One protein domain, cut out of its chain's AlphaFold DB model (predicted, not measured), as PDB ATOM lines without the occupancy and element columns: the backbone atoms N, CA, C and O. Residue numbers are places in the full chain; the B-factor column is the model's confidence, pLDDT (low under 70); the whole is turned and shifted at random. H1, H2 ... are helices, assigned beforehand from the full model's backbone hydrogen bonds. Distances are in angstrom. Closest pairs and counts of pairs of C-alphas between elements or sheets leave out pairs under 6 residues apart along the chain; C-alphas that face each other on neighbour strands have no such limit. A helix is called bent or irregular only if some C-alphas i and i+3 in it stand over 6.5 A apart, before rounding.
ATOM      1  N   GLU A 574     118.482 125.315 134.536       97.06
ATOM      2  CA  GLU A 574     118.354 126.285 135.622       97.06
ATOM      3  C   GLU A 574     119.690 126.981 135.903       97.06
ATOM      4  O   GLU A 574     119.704 128.205 136.048       97.06
ATOM      5  N   GLU A 575     120.818 126.266 135.877       96.38
ATOM      6  CA  GLU A 575     122.142 126.888 136.007       96.38
ATOM      7  C   GLU A 575     122.421 127.884 134.870       96.38
ATOM      8  O   GLU A 575     122.798 129.027 135.144       96.38
ATOM      9  N   GLU A 576     122.152 127.529 133.605       95.94
ATOM     10  CA  GLU A 576     122.332 128.457 132.477       95.94
ATOM     11  C   GLU A 576     121.358 129.643 132.513       95.94
ATOM     12  O   GLU A 576     121.737 130.767 132.162       95.94
ATOM     13  N   LEU A 577     120.123 129.445 132.994       97.06
ATOM     14  CA  LEU A 577     119.172 130.539 133.204       97.06
ATOM     15  C   LEU A 577     119.653 131.508 134.296       97.06
ATOM     16  O   LEU A 577     119.602 132.730 134.121       97.06
ATOM     17  N   LEU A 578     120.124 130.983 135.427       97.25
ATOM     18  CA  LEU A 578     120.633 131.780 136.542       97.25
ATOM     19  C   LEU A 578     121.925 132.516 136.155       97.25
ATOM     20  O   LEU A 578     122.074 133.700 136.471       97.25
ATOM     21  N   ALA A 579     122.817 131.861 135.409       94.62
ATOM     22  CA  ALA A 579     124.028 132.464 134.866       94.62
ATOM     23  C   ALA A 579     123.707 133.579 133.855       94.62
ATOM     24  O   ALA A 579     124.289 134.661 133.935       94.62
ATOM     25  N   MET A 580     122.741 133.370 132.953       95.19
ATOM     26  CA  MET A 580     122.217 134.403 132.047       95.19
ATOM     27  C   MET A 580     121.721 135.632 132.817       95.19
ATOM     28  O   MET A 580     122.110 136.766 132.517       95.19
ATOM     29  N   PHE A 581     120.914 135.415 133.855       96.69
ATOM     30  CA  PHE A 581     120.386 136.498 134.672       96.69
ATOM     31  C   PHE A 581     121.482 137.261 135.431       96.69
ATOM     32  O   PHE A 581     121.465 138.496 135.437       96.69
ATOM     33  N   GLU A 582     122.466 136.575 136.021       95.75
ATOM     34  CA  GLU A 582     123.614 137.220 136.674       95.75
ATOM     35  C   GLU A 582     124.507 137.990 135.688       95.75
ATOM     36  O   GLU A 582     124.942 139.093 136.027       95.75
ATOM     37  N   ARG A 583     124.703 137.496 134.451       93.69
ATOM     38  CA  ARG A 583     125.394 138.238 133.374       93.69
ATOM     39  C   ARG A 583     124.683 139.564 133.059       93.69
ATOM     40  O   ARG A 583     125.339 140.599 132.950       93.69
ATOM     41  N   LYS A 584     123.343 139.581 132.991       93.50
ATOM     42  CA  LYS A 584     122.555 140.811 132.738       93.50
ATOM     43  C   LYS A 584     122.397 141.733 133.953       93.50
ATOM     44  O   LYS A 584     122.185 142.938 133.782       93.50
ATOM     45  N   ARG A 585     122.479 141.205 135.178       95.38
ATOM     46  CA  ARG A 585     122.167 141.923 136.431       95.38
ATOM     47  C   ARG A 585     122.850 143.294 136.586       95.38
ATOM     48  O   ARG A 585     122.145 144.217 137.000       95.38
ATOM     49  N   PRO A 586     124.148 143.494 136.256       94.31
ATOM     50  CA  PRO A 586     124.804 144.799 136.400       94.31
ATOM     51  C   PRO A 586     124.196 145.891 135.512       94.31
ATOM     52  O   PRO A 586     124.186 147.054 135.903       94.31
ATOM     53  N   TYR A 587     123.667 145.515 134.344       93.38
ATOM     54  CA  TYR A 587     123.099 146.433 133.354       93.38
ATOM     55  C   TYR A 587     121.611 146.726 133.609       93.38
ATOM     56  O   TYR A 587     121.128 147.811 133.295       93.38
ATOM     57  N   ALA A 588     120.885 145.778 134.211       92.31
ATOM     58  CA  ALA A 588     119.484 145.949 134.602       92.31
ATOM     59  C   ALA A 588     119.309 146.691 135.948       92.31
ATOM     60  O   ALA A 588     118.277 147.325 136.191       92.31
ATOM     61  N   ALA A 589     120.301 146.631 136.843       89.38
ATOM     62  CA  ALA A 589     120.232 147.262 138.159       89.38
ATOM     63  C   ALA A 589     120.034 148.791 138.064       89.38
ATOM     64  O   ALA A 589     120.848 149.514 137.497       89.38
ATOM     65  N   GLY A 590     118.942 149.296 138.647       90.81
ATOM     66  CA  GLY A 590     118.585 150.719 138.619       90.81
ATOM     67  C   GLY A 590     117.736 151.148 137.418       90.81
ATOM     68  O   GLY A 590     117.250 152.277 137.409       90.81
ATOM     69  N   MET A 591     117.508 150.274 136.427       91.75
ATOM     70  CA  MET A 591     116.692 150.593 135.243       91.75
ATOM     71  C   MET A 591     115.179 150.427 135.477       91.75
ATOM     72  O   MET A 591     114.370 150.861 134.657       91.75
ATOM     73  N   HIS A 592     114.766 149.816 136.593       91.94
ATOM     74  CA  HIS A 592     113.360 149.528 136.885       91.94
ATOM     75  C   HIS A 592     112.709 150.597 137.776       91.94
ATOM     76  O   HIS A 592     113.363 151.262 138.576       91.94
ATOM     77  N   SER A 593     111.381 150.738 137.695       89.00
ATOM     78  CA  SER A 593     110.636 151.635 138.587       89.00
ATOM     79  C   SER A 593     110.308 150.962 139.924       89.00
ATOM     80  O   SER A 593     109.597 149.957 139.957       89.00
ATOM     81  N   ASP A 594     110.706 151.591 141.032       91.25
ATOM     82  CA  ASP A 594     110.422 151.153 142.413       91.25
ATOM     83  C   ASP A 594     108.923 151.136 142.802       91.25
ATOM     84  O   ASP A 594     108.567 150.800 143.933       91.25
ATOM     85  N   ARG A 595     108.026 151.473 141.863       90.25
ATOM     86  CA  ARG A 595     106.573 151.260 141.979       90.25
ATOM     87  C   ARG A 595     106.194 149.779 141.998       90.25
ATOM     88  O   ARG A 595     105.157 149.435 142.556       90.25
ATOM     89  N   CYS A 596     106.990 148.919 141.365       88.00
ATOM     90  CA  CYS A 596     106.791 147.476 141.401       88.00
ATOM     91  C   CYS A 596     107.539 146.880 142.599       88.00
ATOM     92  O   CYS A 596     108.730 147.140 142.782       88.00
ATOM     93  N   ARG A 597     106.833 146.071 143.396       93.50
ATOM     94  CA  ARG A 597     107.407 145.239 144.455       93.50
ATOM     95  C   ARG A 597     106.988 143.790 144.250       93.50
ATOM     96  O   ARG A 597     105.843 143.562 143.877       93.50
ATOM     97  N   ILE A 598     107.932 142.890 144.504       94.31
ATOM     98  CA  ILE A 598     107.820 141.428 144.467       94.31
ATOM     99  C   ILE A 598     108.559 140.921 145.713       94.31
ATOM    100  O   ILE A 598     109.695 141.342 145.962       94.31
ATOM    101  N   GLY A 599     107.919 140.118 146.562       92.75
ATOM    102  CA  GLY A 599     108.487 139.685 147.849       92.75
ATOM    103  C   GLY A 599     108.774 140.856 148.794       92.75
ATOM    104  O   GLY A 599     109.789 140.891 149.491       92.75
ATOM    105  N   GLY A 600     107.945 141.903 148.720       93.31
ATOM    106  CA  GLY A 600     108.114 143.170 149.443       93.31
ATOM    107  C   GLY A 600     109.272 144.063 148.961       93.31
ATOM    108  O   GLY A 600     109.322 145.240 149.328       93.31
ATOM    109  N   ARG A 601     110.178 143.564 148.114       95.94
ATOM    110  CA  ARG A 601     111.352 144.279 147.576       95.94
ATOM    111  C   ARG A 601     111.058 144.849 146.191       95.94
ATOM    112  O   ARG A 601     110.264 144.281 145.451       95.94
ATOM    113  N   THR A 602     111.692 145.955 145.812       96.31
ATOM    114  CA  THR A 602     111.633 146.424 144.413       96.31
ATOM    115  C   THR A 602     112.559 145.590 143.527       96.31
ATOM    116  O   THR A 602     113.495 144.963 144.026       96.31
ATOM    117  N   VAL A 603     112.343 145.591 142.207       95.50
ATOM    118  CA  VAL A 603     113.218 144.860 141.265       95.50
ATOM    119  C   VAL A 603     114.680 145.311 141.408       95.50
ATOM    120  O   VAL A 603     115.580 144.480 141.482       95.50
ATOM    121  N   ASN A 604     114.925 146.613 141.596       95.94
ATOM    122  CA  ASN A 604     116.269 147.136 141.862       95.94
ATOM    123  C   ASN A 604     116.887 146.551 143.149       95.94
ATOM    124  O   ASN A 604     118.079 146.268 143.180       95.94
ATOM    125  N   GLN A 605     116.091 146.321 144.202       96.00
ATOM    126  CA  GLN A 605     116.549 145.716 145.464       96.00
ATOM    127  C   GLN A 605     116.839 144.206 145.355       96.00
ATOM    128  O   GLN A 605     117.593 143.669 146.173       96.00
ATOM    129  N   TRP A 606     116.271 143.521 144.358       96.56
ATOM    130  CA  TRP A 606     116.676 142.167 143.979       96.56
ATOM    131  C   TRP A 606     118.005 142.190 143.210       96.56
ATOM    132  O   TRP A 606     118.966 141.574 143.663       96.56
ATOM    133  N   LEU A 607     118.093 142.980 142.133       96.06
ATOM    134  CA  LEU A 607     119.269 143.070 141.248       96.06
ATOM    135  C   LEU A 607     120.522 143.693 141.906       96.06
ATOM    136  O   LEU A 607     121.643 143.499 141.430       96.06
ATOM    137  N   ALA A 608     120.365 144.435 143.004       94.44
ATOM    138  CA  ALA A 608     121.471 145.088 143.709       94.44
ATOM    139  C   ALA A 608     122.488 144.127 144.361       94.44
ATOM    140  O   ALA A 608     123.554 144.581 144.772       94.44
ATOM    141  N   VAL A 609     122.181 142.830 144.497       94.06
ATOM    142  CA  VAL A 609     123.056 141.851 145.167       94.06
ATOM    143  C   VAL A 609     123.151 140.568 144.326       94.06
ATOM    144  O   VAL A 609     122.098 140.034 143.977       94.06
ATOM    145  N   PRO A 610     124.364 140.061 144.017       95.75
ATOM    146  CA  PRO A 610     124.550 138.799 143.297       95.75
ATOM    147  C   PRO A 610     123.982 137.583 144.039       95.75
ATOM    148  O   PRO A 610     123.833 137.599 145.261       95.75
ATOM    149  N   GLY A 611     123.698 136.512 143.298       95.50
ATOM    150  CA  GLY A 611     123.216 135.232 143.828       95.50
ATOM    151  C   GLY A 611     121.755 135.260 144.284       95.50
ATOM    152  O   GLY A 611     121.317 134.368 145.005       95.50
ATOM    153  N   ARG A 612     120.987 136.294 143.910       95.44
ATOM    154  CA  ARG A 612     119.595 136.473 144.363       95.44
ATOM    155  C   ARG A 612     118.524 135.950 143.414       95.44
ATOM    156  O   ARG A 612     117.369 135.880 143.834       95.44
ATOM    157  N   PHE A 613     118.866 135.575 142.182       96.62
ATOM    158  CA  PHE A 613     117.865 135.124 141.212       96.62
ATOM    159  C   PHE A 613     117.050 133.893 141.626       96.62
ATOM    160  O   PHE A 613     115.847 133.967 141.404       96.62
ATOM    161  N   PRO A 614     117.578 132.852 142.305       97.56
ATOM    162  CA  PRO A 614     116.746 131.718 142.722       97.56
ATOM    163  C   PRO A 614     115.577 132.160 143.620       97.56
ATOM    164  O   PRO A 614     114.417 131.856 143.360       97.56
ATOM    165  N   ALA A 615     115.863 133.005 144.617       97.56
ATOM    166  CA  ALA A 615     114.847 133.563 145.512       97.56
ATOM    167  C   ALA A 615     113.932 134.606 144.836       97.56
ATOM    168  O   ALA A 615     112.811 134.825 145.295       97.56
ATOM    169  N   PHE A 616     114.390 135.270 143.770       97.56
ATOM    170  CA  PHE A 616     113.572 136.216 143.005       97.56
ATOM    171  C   PHE A 616     112.625 135.500 142.030       97.56
ATOM    172  O   PHE A 616     111.465 135.890 141.929       97.56
ATOM    173  N   LEU A 617     113.088 134.437 141.364       97.44
ATOM    174  CA  LEU A 617     112.290 133.588 140.477       97.44
ATOM    175  C   LEU A 617     111.220 132.820 141.257       97.44
ATOM    176  O   LEU A 617     110.053 132.889 140.879       97.44
ATOM    177  N   ALA A 618     111.576 132.217 142.398       97.38
ATOM    178  CA  ALA A 618     110.604 131.602 143.303       97.38
ATOM    179  C   ALA A 618     109.508 132.600 143.720       97.38
ATOM    180  O   ALA A 618     108.323 132.296 143.647       97.38
ATOM    181  N   CYS A 619     109.876 133.837 144.065       97.88
ATOM    182  CA  CYS A 619     108.897 134.853 144.457       97.88
ATOM    183  C   CYS A 619     108.045 135.380 143.278       97.88
ATOM    184  O   CYS A 619     106.878 135.730 143.455       97.88
ATOM    185  N   LEU A 620     108.593 135.407 142.056       97.50
ATOM    186  CA  LEU A 620     107.829 135.673 140.830       97.50
ATOM    187  C   LEU A 620     106.801 134.564 140.543       97.50
ATOM    188  O   LEU A 620     105.736 134.858 139.998       97.50
ATOM    189  N   GLU A 621     107.092 133.316 140.904       97.56
ATOM    190  CA  GLU A 621     106.162 132.188 140.812       97.56
ATOM    191  C   GLU A 621     105.100 132.223 141.927       97.56
ATOM    192  O   GLU A 621     103.908 132.165 141.628       97.56
ATOM    193  N   GLU A 622     105.498 132.436 143.187       97.19
ATOM    194  CA  GLU A 622     104.592 132.591 144.342       97.19
ATOM    195  C   GLU A 622     103.561 133.719 144.142       97.19
ATOM    196  O   GLU A 622     102.382 133.559 144.461       97.19
ATOM    197  N   GLU A 623     103.977 134.861 143.581       96.75
ATOM    198  CA  GLU A 623     103.082 135.976 143.233       96.75
ATOM    199  C   GLU A 623     102.350 135.786 141.880       96.75
ATOM    200  O   GLU A 623     101.621 136.677 141.433       96.75
ATOM    201  N   GLY A 624     102.530 134.650 141.198       95.38
ATOM    202  CA  GLY A 624     101.842 134.306 139.950       95.38
ATOM    203  C   GLY A 624     102.226 135.160 138.734       95.38
ATOM    204  O   GLY A 624     101.470 135.218 137.756       95.38
ATOM    205  N   TRP A 625     103.379 135.840 138.768       96.94
ATOM    206  CA  TRP A 625     103.957 136.487 137.584       96.94
ATOM    207  C   TRP A 625     104.507 135.453 136.602       96.94
ATOM    208  O   TRP A 625     104.410 135.639 135.387       96.94
ATOM    209  N   ILE A 626     105.084 134.386 137.142       97.94
ATOM    210  CA  ILE A 626     105.529 133.195 136.432       97.94
ATOM    211  C   ILE A 626     104.531 132.076 136.735       97.94
ATOM    212  O   ILE A 626     104.012 131.967 137.842       97.94
ATOM    213  N   ARG A 627     104.235 131.269 135.720       97.31
ATOM    214  CA  ARG A 627     103.456 130.036 135.812       97.31
ATOM    215  C   ARG A 627     104.304 128.935 135.205       97.31
ATOM    216  O   ARG A 627     104.275 128.740 133.993       97.31
ATOM    217  N   ARG A 628     105.097 128.291 136.058       96.62
ATOM    218  CA  ARG A 628     105.834 127.076 135.723       96.62
ATOM    219  C   ARG A 628     104.875 125.967 135.281       96.62
ATOM    220  O   ARG A 628     103.701 125.989 135.655       96.62
ATOM    221  N   HIS A 629     105.391 124.980 134.549       96.12
ATOM    222  CA  HIS A 629     104.645 123.765 134.187       96.12
ATOM    223  C   HIS A 629     103.377 124.076 133.354       96.12
ATOM    224  O   HIS A 629     102.337 123.424 133.470       96.12
ATOM    225  N   ALA A 630     103.449 125.128 132.527       96.00
ATOM    226  CA  ALA A 630     102.347 125.655 131.721       96.00
ATOM    227  C   ALA A 630     102.851 126.435 130.489       96.00
ATOM    228  O   ALA A 630     104.023 126.787 130.402       96.00
ATOM    229  N   ASP A 631     101.945 126.763 129.558       95.75
ATOM    230  CA  ASP A 631     102.236 127.614 128.392       95.75
ATOM    231  C   ASP A 631     102.897 128.939 128.828       95.75
ATOM    232  O   ASP A 631     102.244 129.727 129.532       95.75
ATOM    233  N   PRO A 632     104.141 129.244 128.402       95.81
ATOM    234  CA  PRO A 632     104.843 130.450 128.836       95.81
ATOM    235  C   PRO A 632     104.092 131.747 128.540       95.81
ATOM    236  O   PRO A 632     104.167 132.692 129.326       95.81
ATOM    237  N   ARG A 633     103.253 131.780 127.496       93.31
ATOM    238  CA  ARG A 633     102.406 132.938 127.152       93.31
ATOM    239  C   ARG A 633     101.332 133.219 128.210       93.31
ATOM    240  O   ARG A 633     100.808 134.329 128.273       93.31
ATOM    241  N   GLY A 634     101.037 132.251 129.078       94.88
ATOM    242  CA  GLY A 634     100.213 132.419 130.275       94.88
ATOM    243  C   GLY A 634     100.920 133.121 131.443       94.88
ATOM    244  O   GLY A 634     100.238 133.535 132.384       94.88
ATOM    245  N   SER A 635     102.248 133.279 131.404       96.69
ATOM    246  CA  SER A 635     103.033 133.986 132.424       96.69
ATOM    247  C   SER A 635     103.063 135.492 132.167       96.69
ATOM    248  O   SER A 635     103.445 135.960 131.093       96.69
ATOM    249  N   ARG A 636     102.741 136.294 133.186       95.62
ATOM    250  CA  ARG A 636     102.840 137.762 133.117       95.62
ATOM    251  C   ARG A 636     104.272 138.232 132.848       95.62
ATOM    252  O   ARG A 636     104.441 139.226 132.153       95.62
ATOM    253  N   PHE A 637     105.276 137.535 133.382       95.88
ATOM    254  CA  PHE A 637     106.691 137.847 133.164       95.88
ATOM    255  C   PHE A 637     107.107 137.652 131.697       95.88
ATOM    256  O   PHE A 637     107.752 138.531 131.132       95.88
ATOM    257  N   TRP A 638     106.657 136.570 131.049       96.69
ATOM    258  CA  TRP A 638     106.917 136.315 129.625       96.69
ATOM    259  C   TRP A 638     106.380 137.434 128.723       96.69
ATOM    260  O   TRP A 638     107.094 137.951 127.869       96.69
ATOM    261  N   ASN A 639     105.162 137.911 129.000       94.75
ATOM    262  CA  ASN A 639     104.528 139.033 128.294       94.75
ATOM    263  C   ASN A 639     105.200 140.409 128.551       94.75
ATOM    264  O   ASN A 639     104.741 141.431 128.037       94.75
ATOM    265  N   LEU A 640     106.267 140.475 129.360       94.38
ATOM    266  CA  LEU A 640     107.157 141.642 129.427       94.38
ATOM    267  C   LEU A 640     108.357 141.523 128.477       94.38
ATOM    268  O   LEU A 640     108.978 142.546 128.204       94.38
ATOM    269  N   ILE A 641     108.679 140.318 128.001       94.50
ATOM    270  CA  ILE A 641     109.819 139.994 127.129       94.50
ATOM    271  C   ILE A 641     109.360 139.917 125.668       94.50
ATOM    272  O   ILE A 641     109.917 140.604 124.814       94.50
ATOM    273  N   GLU A 642     108.317 139.125 125.401       91.88
ATOM    274  CA  GLU A 642     107.762 138.887 124.066       91.88
ATOM    275  C   GLU A 642     106.473 139.702 123.828       91.88
ATOM    276  O   GLU A 642     105.639 139.859 124.724       91.88
ATOM    277  N   GLY A 643     106.302 140.210 122.600       85.94
ATOM    278  CA  GLY A 643     105.073 140.849 122.108       85.94
ATOM    279  C   GLY A 643     105.235 142.308 121.657       85.94
ATOM    280  O   GLY A 643     106.155 143.011 122.073       85.94
ATOM    281  N   ASP A 644     104.291 142.792 120.836       81.31
ATOM    282  CA  ASP A 644     104.287 144.100 120.141       81.31
ATOM    283  C   ASP A 644     104.600 145.342 121.000       81.31
ATOM    284  O   ASP A 644     104.906 146.414 120.472       81.31
ATOM    285  N   ARG A 645     104.432 145.241 122.324       87.38
ATOM    286  CA  ARG A 645     104.670 146.316 123.305       87.38
ATOM    287  C   ARG A 645     105.357 145.808 124.577       87.38
ATOM    288  O   ARG A 645     105.137 146.362 125.654       87.38
ATOM    289  N   ALA A 646     106.152 144.746 124.457       90.50
ATOM    290  CA  ALA A 646     106.916 144.167 125.555       90.50
ATOM    291  C   ALA A 646     107.824 145.216 126.225       90.50
ATOM    292  O   ALA A 646     108.598 145.914 125.568       90.50
ATOM    293  N   ALA A 647     107.727 145.336 127.552       91.31
ATOM    294  CA  ALA A 647     108.443 146.357 128.323       91.31
ATOM    295  C   ALA A 647     109.966 146.125 128.399       91.31
ATOM    296  O   ALA A 647     110.703 147.036 128.771       91.31
ATOM    297  N   MET A 648     110.420 144.916 128.063       93.25
ATOM    298  CA  MET A 648     111.815 144.470 128.018       93.25
ATOM    299  C   MET A 648     112.199 143.974 126.609       93.25
ATOM    300  O   MET A 648     113.106 143.154 126.463       93.25
ATOM    301  N   PHE A 649     111.513 144.464 125.568       92.00
ATOM    302  CA  PHE A 649     111.849 144.184 124.170       92.00
ATOM    303  C   PHE A 649     113.337 144.471 123.898       92.00
ATOM    304  O   PHE A 649     113.823 145.569 124.170       92.00
ATOM    305  N   GLY A 650     114.057 143.482 123.362       89.56
ATOM    306  CA  GLY A 650     115.488 143.586 123.051       89.56
ATOM    307  C   GLY A 650     116.450 143.439 124.241       89.56
ATOM    308  O   GLY A 650     117.653 143.550 124.039       89.56
ATOM    309  N   VAL A 651     115.972 143.171 125.464       92.69
ATOM    310  CA  VAL A 651     116.845 142.931 126.641       92.69
ATOM    311  C   VAL A 651     117.456 141.521 126.635       92.69
ATOM    312  O   VAL A 651     118.553 141.308 127.159       92.69
ATOM    313  N   PHE A 652     116.758 140.558 126.030       93.62
ATOM    314  CA  PHE A 652     117.148 139.150 125.942       93.62
ATOM    315  C   PHE A 652     117.352 138.765 124.473       93.62
ATOM    316  O   PHE A 652     116.488 139.035 123.636       93.62
ATOM    317  N   THR A 653     118.480 138.129 124.160       92.06
ATOM    318  CA  THR A 653     118.751 137.499 122.854       92.06
ATOM    319  C   THR A 653     117.833 136.284 122.638       92.06
ATOM    320  O   THR A 653     117.258 135.787 123.610       92.06
ATOM    321  N   PRO A 654     117.678 135.762 121.405       93.94
ATOM    322  CA  PRO A 654     116.822 134.602 121.145       93.94
ATOM    323  C   PRO A 654     117.165 133.373 122.002       93.94
ATOM    324  O   PRO A 654     116.258 132.718 122.502       93.94
ATOM    325  N   TYR A 655     118.453 133.102 122.251       94.38
ATOM    326  CA  TYR A 655     118.883 132.029 123.160       94.38
ATOM    327  C   TYR A 655     118.374 132.226 124.595       94.38
ATOM    328  O   TYR A 655     117.822 131.313 125.204       94.38
ATOM    329  N   GLU A 656     118.511 133.437 125.129       94.81
ATOM    330  CA  GLU A 656     118.120 133.758 126.505       94.81
ATOM    331  C   GLU A 656     116.593 133.818 126.668       94.81
ATOM    332  O   GLU A 656     116.069 133.512 127.740       94.81
ATOM    333  N   GLN A 657     115.872 134.158 125.594       96.31
ATOM    334  CA  GLN A 657     114.424 133.988 125.509       96.31
ATOM    335  C   GLN A 657     114.043 132.501 125.494       96.31
ATOM    336  O   GLN A 657     113.109 132.130 126.197       96.31
ATOM    337  N   GLN A 658     114.770 131.635 124.780       96.69
ATOM    338  CA  GLN A 658     114.474 130.200 124.758       96.69
ATOM    339  C   GLN A 658     114.763 129.511 126.102       96.69
ATOM    340  O   GLN A 658     113.945 128.708 126.538       96.69
ATOM    341  N   LEU A 659     115.853 129.869 126.799       96.94
ATOM    342  CA  LEU A 659     116.102 129.430 128.186       96.94
ATOM    343  C   LEU A 659     114.903 129.763 129.089       96.94
ATOM    344  O   LEU A 659     114.412 128.913 129.828       96.94
ATOM    345  N   LEU A 660     114.393 130.997 128.994       97.38
ATOM    346  CA  LEU A 660     113.213 131.434 129.740       97.38
ATOM    347  C   LEU A 660     111.928 130.723 129.302       97.38
ATOM    348  O   LEU A 660     111.098 130.410 130.152       97.38
ATOM    349  N   TYR A 661     111.752 130.453 128.009       97.25
ATOM    350  CA  TYR A 661     110.590 129.736 127.490       97.25
ATOM    351  C   TYR A 661     110.552 128.302 128.023       97.25
ATOM    352  O   TYR A 661     109.556 127.894 128.617       97.25
ATOM    353  N   ASP A 662     111.655 127.568 127.871       97.44
ATOM    354  CA  ASP A 662     111.764 126.162 128.258       97.44
ATOM    355  C   ASP A 662     111.699 125.999 129.783       97.44
ATOM    356  O   ASP A 662     111.014 125.104 130.279       97.44
ATOM    357  N   TRP A 663     112.333 126.898 130.549       97.88
ATOM    358  CA  TRP A 663     112.269 126.866 132.013       97.88
ATOM    359  C   TRP A 663     110.882 127.247 132.553       97.88
ATOM    360  O   TRP A 663     110.487 126.721 133.589       97.88
ATOM    361  N   ILE A 664     110.111 128.116 131.882       97.94
ATOM    362  CA  ILE A 664     108.706 128.369 132.260       97.94
ATOM    363  C   ILE A 664     107.816 127.180 131.852       97.94
ATOM    364  O   ILE A 664     106.958 126.770 132.635       97.94
ATOM    365  N   ALA A 665     108.039 126.594 130.672       97.19
ATOM    366  CA  ALA A 665     107.288 125.439 130.184       97.19
ATOM    367  C   ALA A 665     107.457 124.208 131.091       97.19
ATOM    368  O   ALA A 665     106.465 123.601 131.494       97.19
ATOM    369  N   GLY A 666     108.691 123.857 131.462       95.38
ATOM    370  CA  GLY A 666     108.980 122.683 132.287       95.38
ATOM    371  C   GLY A 666     108.582 121.379 131.586       95.38
ATOM    372  O   GLY A 666     109.181 120.997 130.587       95.38
TER     373      GLY A 666
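Overview. This is residues 574 to 666 of the 748 residues of an uncharacterized protein of Pseudomonas aeruginosa MH27 (UniProt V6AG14). A rounded body has its longest helix, H1, along one side; H3 begins near residues 578 to 582 of H1 and runs away from it toward the far side, H4 packs at a steep tilt on residues 574 to 580 of H1, and short H2 lies near the last residues of H1. Residues 623 to 653, a long stretch with no named element, loop through the side away from H1 and lead back to H4. The printed part has 93 residues, with four named helices in the order H1, H2, H3, H4 and no named strand; the class is all helix, though only 42 residues are in named elements. The whole is compact, with a radius of gyration of the C-alphas of 12.4 A and spans of 29 by 29 by 25 A.

Along the chain. H1, residues 574 to 588, is 19.7 A long and begins at C-alpha 574 (118.354, 126.285, 135.622). It is irregular: C-alphas 583 and 586 are 7.2 A apart. H4, residues 654 to 665, is 16.0 A long and ends at C-alpha 665 (107.288, 125.439, 130.184). H3, residues 613 to 622, is 13.9 A long. H2, residues 603 to 607, is 6.3 A long.

Arrangement. H1 is the hub. With residues 574 to 580 alone it touches H4, at a steep tilt of 54 degrees, opposite ways; the closest C-alphas, of Leu 577 and Leu 659, are 6.0 A apart. With residues 578 to 582 alone it touches H3, about perpendicular at 79 degrees, closest at the C-alphas of Leu 578 and Phe 613, 6.4 A. H1 and H2 only just touch, with 3 pairs of C-alphas within 8 A, through residues 585 to 588 of H1 alone; the closest C-alphas, of Arg 585 and Leu 607, are 5.7 A apart. H2 and H3 are close but not clearly touching, with the C-alphas of Trp 606 and Phe 616 closest at 6.8 A. H4 is apart from H2 and from H3. In H2, H3 and H4 every O i to N i+4 pair is within hydrogen-bond range; in H1, 9 of 11 are.

Size, cuts and confidence. The C-alphas farthest apart, of Gly 611 and Asp 644, are 31.6 A apart. The printed part has no cut. The links H1 to H2 and H3 to H4 are long, with 14 and 31 residues; H2 to H3 is a tight link. In the first, residues 597 to 598 pair antiparallel with 601 to 602. The mean pLDDT of the printed part is 94.7, and no printed residue is under 70.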